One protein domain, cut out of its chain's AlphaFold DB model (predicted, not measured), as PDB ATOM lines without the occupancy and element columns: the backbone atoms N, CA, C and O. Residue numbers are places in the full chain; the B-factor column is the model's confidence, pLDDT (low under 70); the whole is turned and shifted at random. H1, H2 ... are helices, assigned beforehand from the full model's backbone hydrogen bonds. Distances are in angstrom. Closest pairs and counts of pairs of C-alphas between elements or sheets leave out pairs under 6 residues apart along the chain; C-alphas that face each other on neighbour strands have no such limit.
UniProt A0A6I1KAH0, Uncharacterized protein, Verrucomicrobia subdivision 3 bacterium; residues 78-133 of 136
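Overview. This is residues 78 to 133 of the 136 residues of an uncharacterized protein of Verrucomicrobia subdivision 3 bacterium (UniProt A0A6I1KAH0). Three helices, set at wide angles to one another, are joined into a small body with a long loop: H1 and the short H2 lie towards one end, and H3 points away from both, about perpendicular to each. The loop of residues 103 to 119 reaches out to Asp 114 at the end far from H1 and folds back to H3, while residues 128 to 133, of which 128 to 131 belong to H3, stick out. The printed part has 56 residues, with three named helices in the order H1, H2, H3 and no named strand; the class is all helix. It is compact, with a radius of gyration of the C-alphas of 11.2 A, and spans 32 by 28 by 17 A.

Along the chain. H1, the longest helix, covers residues 78 to 90 and is 17.9 A long, from C-alpha 78 at (-35.255, -39.723, 29.617). H2 covers residues 97 to 102, 8.7 A. H3 covers residues 120 to 131, 16.4 A, ending at C-alpha 131 at (-38.641, -49.387, 18.610).

Arrangement. H1 and H2 only just touch, with 3 pairs of C-alphas within 8 A, and H1 does so with residues 82 to 86 alone. Their closest C-alphas are those of Phe 86 and Leu 100, 7.2 A apart. They run the same way at a steep tilt of 64 degrees. H1 and H3 are close but not clearly touching, about perpendicular at 82 degrees; their closest C-alphas, of Gln 80 and Ile 127, are 7.7 A apart. H2 and H3 are also close but not clearly touching, about perpendicular at 79 degrees, with the C-alphas of Trp 97 and Trp 120 closest at 6.6 A. In H1, H2 and H3 every O i to N i+4 pair is within hydrogen-bond range.

Size, cuts and confidence. The two C-alphas farthest apart, of Glu 91 and Asp 114, are 33.2 A from each other. The printed part has no cut. The link from H1 to H2 is short, and that from H2 to H3 is long, with 17 residues. The mean pLDDT of the printed part is 83.1; residues 129 to 133 are under 70.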
ATOM      1  N   SER A  78     -35.027 -41.163  29.488       78.19
ATOM      2  CA  SER A  78     -35.255 -39.723  29.617       78.19
ATOM      3  C   SER A  78     -35.232 -38.968  28.284       78.19
ATOM      4  O   SER A  78     -36.041 -38.065  28.095       78.19
ATOM      5  N   VAL A  79     -34.362 -39.326  27.332       82.69
ATOM      6  CA  VAL A  79     -34.338 -38.725  25.983       82.69
ATOM      7  C   VAL A  79     -35.600 -39.109  25.217       82.69
ATOM      8  O   VAL A  79     -36.248 -38.246  24.630       82.69
ATOM      9  N   GLN A  80     -35.996 -40.383  25.260       84.06
ATOM     10  CA  GLN A  80     -37.246 -40.832  24.639       84.06
ATOM     11  C   GLN A  80     -38.466 -40.148  25.272       84.06
ATOM     12  O   GLN A  80     -39.379 -39.715  24.566       84.06
ATOM     13  N   GLN A  81     -38.463 -39.983  26.594       85.62
ATOM     14  CA  GLN A  81     -39.511 -39.271  27.316       85.62
ATOM     15  C   GLN A  81     -39.539 -37.780  26.953       85.62
ATOM     16  O   GLN A  81     -40.620 -37.223  26.771       85.62
ATOM     17  N   ALA A  82     -38.379 -37.136  26.812       88.19
ATOM     18  CA  ALA A  82     -38.264 -35.747  26.374       88.19
ATOM     19  C   ALA A  82     -38.802 -35.558  24.950       88.19
ATOM     20  O   ALA A  82     -39.598 -34.651  24.718       88.19
ATOM     21  N   LEU A  83     -38.449 -36.454  24.023       88.00
ATOM     22  CA  LEU A  83     -38.972 -36.465  22.652       88.00
ATOM     23  C   LEU A  83     -40.489 -36.665  22.620       88.00
ATOM     24  O   LEU A  83     -41.187 -35.958  21.899       88.00
ATOM     25  N   THR A  84     -41.006 -37.580  23.439       88.56
ATOM     26  CA  THR A  84     -42.450 -37.833  23.552       88.56
ATOM     27  C   THR A  84     -43.181 -36.603  24.090       88.56
ATOM     28  O   THR A  84     -44.196 -36.190  23.539       88.56
ATOM     29  N   LYS A  85     -42.649 -35.969  25.145       89.75
ATOM     30  CA  LYS A  85     -43.208 -34.722  25.688       89.75
ATOM     31  C   LYS A  85     -43.183 -33.597  24.656       89.75
ATOM     32  O   LYS A  85     -44.185 -32.908  24.517       89.75
ATOM     33  N   PHE A  86     -42.079 -33.438  23.928       91.19
ATOM     34  CA  PHE A  86     -41.968 -32.445  22.863       91.19
ATOM     35  C   PHE A  86     -43.028 -32.674  21.780       91.19
ATOM     36  O   PHE A  86     -43.741 -31.741  21.418       91.19
ATOM     37  N   TYR A  87     -43.181 -33.918  21.316       90.62
ATOM     38  CA  TYR A  87     -44.181 -34.278  20.312       90.62
ATOM     39  C   TYR A  87     -45.603 -33.967  20.779       90.62
ATOM     40  O   TYR A  87     -46.373 -33.377  20.033       90.62
ATOM     41  N   ASN A  88     -45.933 -34.277  22.033       91.56
ATOM     42  CA  ASN A  88     -47.263 -34.008  22.581       91.56
ATOM     43  C   ASN A  88     -47.584 -32.509  22.703       91.56
ATOM     44  O   ASN A  88     -48.753 -32.143  22.689       91.56
ATOM     45  N   VAL A  89     -46.573 -31.649  22.860       92.31
ATOM     46  CA  VAL A  89     -46.761 -30.194  23.003       92.31
ATOM     47  C   VAL A  89     -46.759 -29.485  21.651       92.31
ATOM     48  O   VAL A  89     -47.506 -28.532  21.456       92.31
ATOM     49  N   HIS A  90     -45.897 -29.915  20.730       89.56
ATOM     50  CA  HIS A  90     -45.674 -29.233  19.454       89.56
ATOM     51  C   HIS A  90     -46.321 -29.940  18.256       89.56
ATOM     52  O   HIS A  90     -46.180 -29.457  17.135       89.56
ATOM     53  N   GLU A  91     -46.964 -31.091  18.482       90.81
ATOM     54  CA  GLU A  91     -47.597 -31.955  17.469       90.81
ATOM     55  C   GLU A  91     -46.656 -32.326  16.308       90.81
ATOM     56  O   GLU A  91     -47.072 -32.654  15.197       90.81
ATOM     57  N   ARG A  92     -45.347 -32.268  16.565       88.81
ATOM     58  CA  ARG A  92     -44.288 -32.525  15.590       88.81
ATOM     59  C   ARG A  92     -43.067 -33.135  16.272       88.81
ATOM     60  O   ARG A  92     -42.805 -32.827  17.437       88.81
ATOM     61  N   PRO A  93     -42.292 -33.983  15.576       86.31
ATOM     62  CA  PRO A  93     -41.035 -34.473  16.121       86.31
ATOM     63  C   PRO A  93     -40.027 -33.325  16.220       86.31
ATOM     64  O   PRO A  93     -40.007 -32.431  15.371       86.31
ATOM     65  N   ALA A  94     -39.176 -33.366  17.244       87.81
ATOM     66  CA  ALA A  94     -37.997 -32.509  17.274       87.81
ATOM     67  C   ALA A  94     -37.093 -32.863  16.085       87.81
ATOM     68  O   ALA A  94     -37.009 -34.034  15.709       87.81
ATOM     69  N   MET A  95     -36.434 -31.869  15.491       89.38
ATOM     70  CA  MET A  95     -35.525 -32.069  14.349       89.38
ATOM     71  C   MET A  95     -34.045 -32.019  14.735       89.38
ATOM     72  O   MET A  95     -33.194 -32.407  13.938       89.38
ATOM     73  N   ALA A  96     -33.739 -31.524  15.934       90.62
ATOM     74  CA  ALA A  96     -32.382 -31.378  16.437       90.62
ATOM     75  C   ALA A  96     -32.367 -31.278  17.972       90.62
ATOM     76  O   ALA A  96     -33.396 -31.015  18.609       90.62
ATOM     77  N   TRP A  97     -31.185 -31.430  18.575       88.81
ATOM     78  CA  TRP A  97     -31.007 -31.319  20.026       88.81
ATOM     79  C   TRP A  97     -31.351 -29.928  20.567       88.81
ATOM     80  O   TRP A  97     -31.853 -29.796  21.685       88.81
ATOM     81  N   GLU A  98     -31.126 -28.887  19.773       90.75
ATOM     82  CA  GLU A  98     -31.354 -27.493  20.139       90.75
ATOM     83  C   GLU A  98     -32.825 -27.207  20.444       90.75
ATOM     84  O   GLU A  98     -33.109 -26.368  21.297       90.75
ATOM     85  N   GLU A  99     -33.773 -27.886  19.792       90.69
ATOM     86  CA  GLU A  99     -35.202 -27.695  20.070       90.69
ATOM     87  C   GLU A  99     -35.578 -28.214  21.461       90.69
ATOM     88  O   GLU A  99     -36.300 -27.550  22.209       90.69
ATOM     89  N   LEU A 100     -35.018 -29.362  21.844       89.62
ATOM     90  CA  LEU A 100     -35.223 -29.960  23.162       89.62
ATOM     91  C   LEU A 100     -34.553 -29.129  24.263       89.62
ATOM     92  O   LEU A 100     -35.136 -28.955  25.335       89.62
ATOM     93  N   LEU A 101     -33.368 -28.573  23.991       89.31
ATOM     94  CA  LEU A 101     -32.657 -27.672  24.903       89.31
ATOM     95  C   LEU A 101     -33.404 -26.348  25.096       89.31
ATOM     96  O   LEU A 101     -33.612 -25.913  26.228       89.31
ATOM     97  N   LYS A 102     -33.855 -25.714  24.004       90.25
ATOM     98  CA  LYS A 102     -34.629 -24.461  24.050       90.25
ATOM     99  C   LYS A 102     -35.940 -24.636  24.807       90.25
ATOM    100  O   LYS A 102     -36.308 -23.773  25.598       90.25
ATOM    101  N   GLY A 103     -36.612 -25.768  24.600       86.94
ATOM    102  CA  GLY A 103     -37.827 -26.123  25.324       86.94
ATOM    103  C   GLY A 103     -37.595 -26.606  26.759       86.94
ATOM    104  O   GLY A 103     -38.564 -26.932  27.438       86.94
ATOM    105  N   LYS A 104     -36.340 -26.663  27.236       88.50
ATOM    106  CA  LYS A 104     -35.958 -27.202  28.555       88.50
ATOM    107  C   LYS A 104     -36.479 -28.626  28.804       88.50
ATOM    108  O   LYS A 104     -36.696 -29.021  29.948       88.50
ATOM    109  N   TYR A 105     -36.669 -29.404  27.737       87.06
ATOM    110  CA  TYR A 105     -37.028 -30.821  27.821       87.06
ATOM    111  C   TYR A 105     -35.822 -31.671  28.234       87.06
ATOM    112  O   TYR A 105     -35.989 -32.701  28.883       87.06
ATOM    113  N   ILE A 106     -34.617 -31.216  27.881       85.44
ATOM    114  CA  ILE A 106     -33.336 -31.767  28.330       85.44
ATOM    115  C   ILE A 106     -32.436 -30.631  28.825       85.44
ATOM    116  O   ILE A 106     -32.510 -29.510  28.321       85.44
ATOM    117  N   SER A 107     -31.572 -30.923  29.798       82.75
ATOM    118  CA  SER A 107     -30.632 -29.938  30.357       82.75
ATOM    119  C   SER A 107     -29.322 -29.839  29.569       82.75
ATOM    120  O   SER A 107     -28.661 -28.807  29.607       82.75
ATOM    121  N   ALA A 108     -28.932 -30.914  28.880       84.12
ATOM    122  CA  ALA A 108     -27.707 -31.003  28.091       84.12
ATOM    123  C   ALA A 108     -27.850 -32.071  26.996       84.12
ATOM    124  O   ALA A 108     -28.700 -32.959  27.105       84.12
ATOM    125  N   ILE A 109     -27.011 -31.991  25.959       85.88
ATOM    126  CA  ILE A 109     -26.923 -33.032  24.926       85.88
ATOM    127  C   ILE A 109     -26.335 -34.297  25.569       85.88
ATOM    128  O   ILE A 109     -25.292 -34.198  26.224       85.88
ATOM    129  N   PRO A 110     -26.966 -35.474  25.404       81.31
ATOM    130  CA  PRO A 110     -26.427 -36.714  25.941       81.31
ATOM    131  C   PRO A 110     -25.038 -36.995  25.361       81.31
ATOM    132  O   PRO A 110     -24.785 -36.785  24.175       81.31
ATOM    133  N   LEU A 111     -24.136 -37.474  26.212       83.12
ATOM    134  CA  LEU A 111     -22.784 -37.855  25.817       83.12
ATOM    135  C   LEU A 111     -22.743 -39.351  25.506       83.12
ATOM    136  O   LEU A 111     -23.403 -40.162  26.156       83.12
ATOM    137  N   GLY A 112     -21.979 -39.708  24.482       79.31
ATOM    138  CA  GLY A 112     -21.723 -41.089  24.111       79.31
ATOM    139  C   GLY A 112     -20.709 -41.760  25.029       79.31
ATOM    140  O   GLY A 112     -20.105 -41.102  25.877       79.31
ATOM    141  N   PRO A 113     -20.473 -43.068  24.831       74.12
ATOM    142  CA  PRO A 113     -19.448 -43.798  25.577       74.12
ATOM    143  C   PRO A 113     -18.044 -43.211  25.365       74.12
ATOM    144  O   PRO A 113     -17.199 -43.309  26.244       74.12
ATOM    145  N   ASP A 114     -17.821 -42.541  24.233       81.50
ATOM    146  CA  ASP A 114     -16.569 -41.862  23.891       81.50
ATOM    147  C   ASP A 114     -16.426 -40.469  24.542       81.50
ATOM    148  O   ASP A 114     -15.504 -39.724  24.213       81.50
ATOM    149  N   GLY A 115     -17.378 -40.055  25.389       78.06
ATOM    150  CA  GLY A 115     -17.420 -38.720  26.002       78.06
ATOM    151  C   GLY A 115     -17.764 -37.583  25.031       78.06
ATOM    152  O   GLY A 115     -17.783 -36.417  25.421       78.06
ATOM    153  N   LYS A 116     -18.051 -37.899  23.763       84.38
ATOM    154  CA  LYS A 116     -18.470 -36.935  22.736       84.38
ATOM    155  C   LYS A 116     -19.991 -36.750  22.745       84.38
ATOM    156  O   LYS A 116     -20.697 -37.719  23.025       84.38
ATOM    157  N   PRO A 117     -20.518 -35.558  22.413       81.94
ATOM    158  CA  PRO A 117     -21.957 -35.363  22.259       81.94
ATOM    159  C   PRO A 117     -22.526 -36.324  21.213       81.94
ATOM    160  O   PRO A 117     -21.928 -36.530  20.154       81.94
ATOM    161  N   LEU A 118     -23.668 -36.934  21.532       84.19
ATOM    162  CA  LEU A 118     -24.355 -37.850  20.631       84.19
ATOM    163  C   LEU A 118     -24.821 -37.104  19.383       84.19
ATOM    164  O   LEU A 118     -25.512 -36.088  19.471       84.19
ATOM    165  N   ASP A 119     -24.504 -37.659  18.218       87.19
ATOM    166  CA  ASP A 119     -25.066 -37.174  16.964       87.19
ATOM    167  C   ASP A 119     -26.587 -37.390  16.944       87.19
ATOM    168  O   ASP A 119     -27.091 -38.456  17.322       87.19
ATOM    169  N   TRP A 120     -27.326 -36.368  16.513       86.94
ATOM    170  CA  TRP A 120     -28.787 -36.398  16.469       86.94
ATOM    171  C   TRP A 120     -29.306 -37.529  15.575       86.94
ATOM    172  O   TRP A 120     -30.155 -38.320  15.992       86.94
ATOM    173  N   ASN A 121     -28.762 -37.650  14.363       88.31
ATOM    174  CA  ASN A 121     -29.220 -38.625  13.382       88.31
ATOM    175  C   ASN A 121     -28.905 -40.054  13.851       88.31
ATOM    176  O   ASN A 121     -29.779 -40.923  13.848       88.31
ATOM    177  N   ALA A 122     -27.699 -40.283  14.372       85.00
ATOM    178  CA  ALA A 122     -27.320 -41.553  14.986       85.00
ATOM    179  C   ALA A 122     -28.234 -41.922  16.168       85.00
ATOM    180  O   ALA A 122     -28.585 -43.091  16.349       85.00
ATOM    181  N   THR A 123     -28.657 -40.932  16.957       83.75
ATOM    182  CA  THR A 123     -29.561 -41.137  18.094       83.75
ATOM    183  C   THR A 123     -30.964 -41.507  17.638       83.75
ATOM    184  O   THR A 123     -31.500 -42.520  18.088       83.75
ATOM    185  N   MET A 124     -31.541 -40.758  16.700       84.25
ATOM    186  CA  MET A 124     -32.869 -41.046  16.157       84.25
ATOM    187  C   MET A 124     -32.913 -42.396  15.439       84.25
ATOM    188  O   MET A 124     -33.866 -43.152  15.618       84.25
ATOM    189  N   GLN A 125     -31.852 -42.763  14.713       83.69
ATOM    190  CA  GLN A 125     -31.726 -44.097  14.124       83.69
ATOM    191  C   GLN A 125     -31.684 -45.193  15.190       83.69
ATOM    192  O   GLN A 125     -32.349 -46.216  15.041       83.69
ATOM    193  N   ARG A 126     -30.947 -44.993  16.290       78.69
ATOM    194  CA  ARG A 126     -30.926 -45.939  17.415       78.69
ATOM    195  C   ARG A 126     -32.302 -46.093  18.060       78.69
ATOM    196  O   ARG A 126     -32.695 -47.223  18.328       78.69
ATOM    197  N   ILE A 127     -33.038 -44.999  18.258       76.69
ATOM    198  CA  ILE A 127     -34.394 -45.022  18.830       76.69
ATOM    199  C   ILE A 127     -35.368 -45.730  17.883       76.69
ATOM    200  O   ILE A 127     -36.071 -46.641  18.314       76.69
ATOM    201  N   GLY A 128     -35.366 -45.391  16.591       71.75
ATOM    202  CA  GLY A 128     -36.219 -46.047  15.595       71.75
ATOM    203  C   GLY A 128     -35.931 -47.546  15.473       71.75
ATOM    204  O   GLY A 128     -36.846 -48.363  15.428       71.75
ATOM    205  N   LYS A 129     -34.653 -47.938  15.519       65.19
ATOM    206  CA  LYS A 129     -34.229 -49.345  15.455       65.19
ATOM    207  C   LYS A 129     -34.511 -50.112  16.753       65.19
ATOM    208  O   LYS A 129     -34.775 -51.309  16.696       65.19
ATOM    209  N   ALA A 130     -34.469 -49.441  17.905       59.72
ATOM    210  CA  ALA A 130     -34.877 -50.006  19.192       59.72
ATOM    211  C   ALA A 130     -36.399 -50.197  19.275       59.72
ATOM    212  O   ALA A 130     -36.850 -51.206  19.806       59.72
ATOM    213  N   SER A 131     -37.179 -49.279  18.697       56.25
ATOM    214  CA  SER A 131     -38.641 -49.387  18.610       56.25
ATOM    215  C   SER A 131     -39.091 -50.531  17.690       56.25
ATOM    216  O   SER A 131     -40.103 -51.170  17.956       56.25
ATOM    217  N   ALA A 132     -38.307 -50.847  16.655       56.06
ATOM    218  CA  ALA A 132     -38.602 -51.919  15.704       56.06
ATOM    219  C   ALA A 132     -38.254 -53.341  16.192       56.06
ATOM    220  O   ALA A 132     -38.571 -54.306  15.495       56.06
ATOM    221  N   ARG A 133     -37.592 -53.518  17.347       48.06
ATOM    222  CA  ARG A 133     -37.378 -54.870  17.886       48.06
ATOM    223  C   ARG A 133     -38.670 -55.356  18.549       48.06
ATOM    224  O   ARG A 133     -39.119 -54.707  19.495       48.06
TER     225      ARG A 133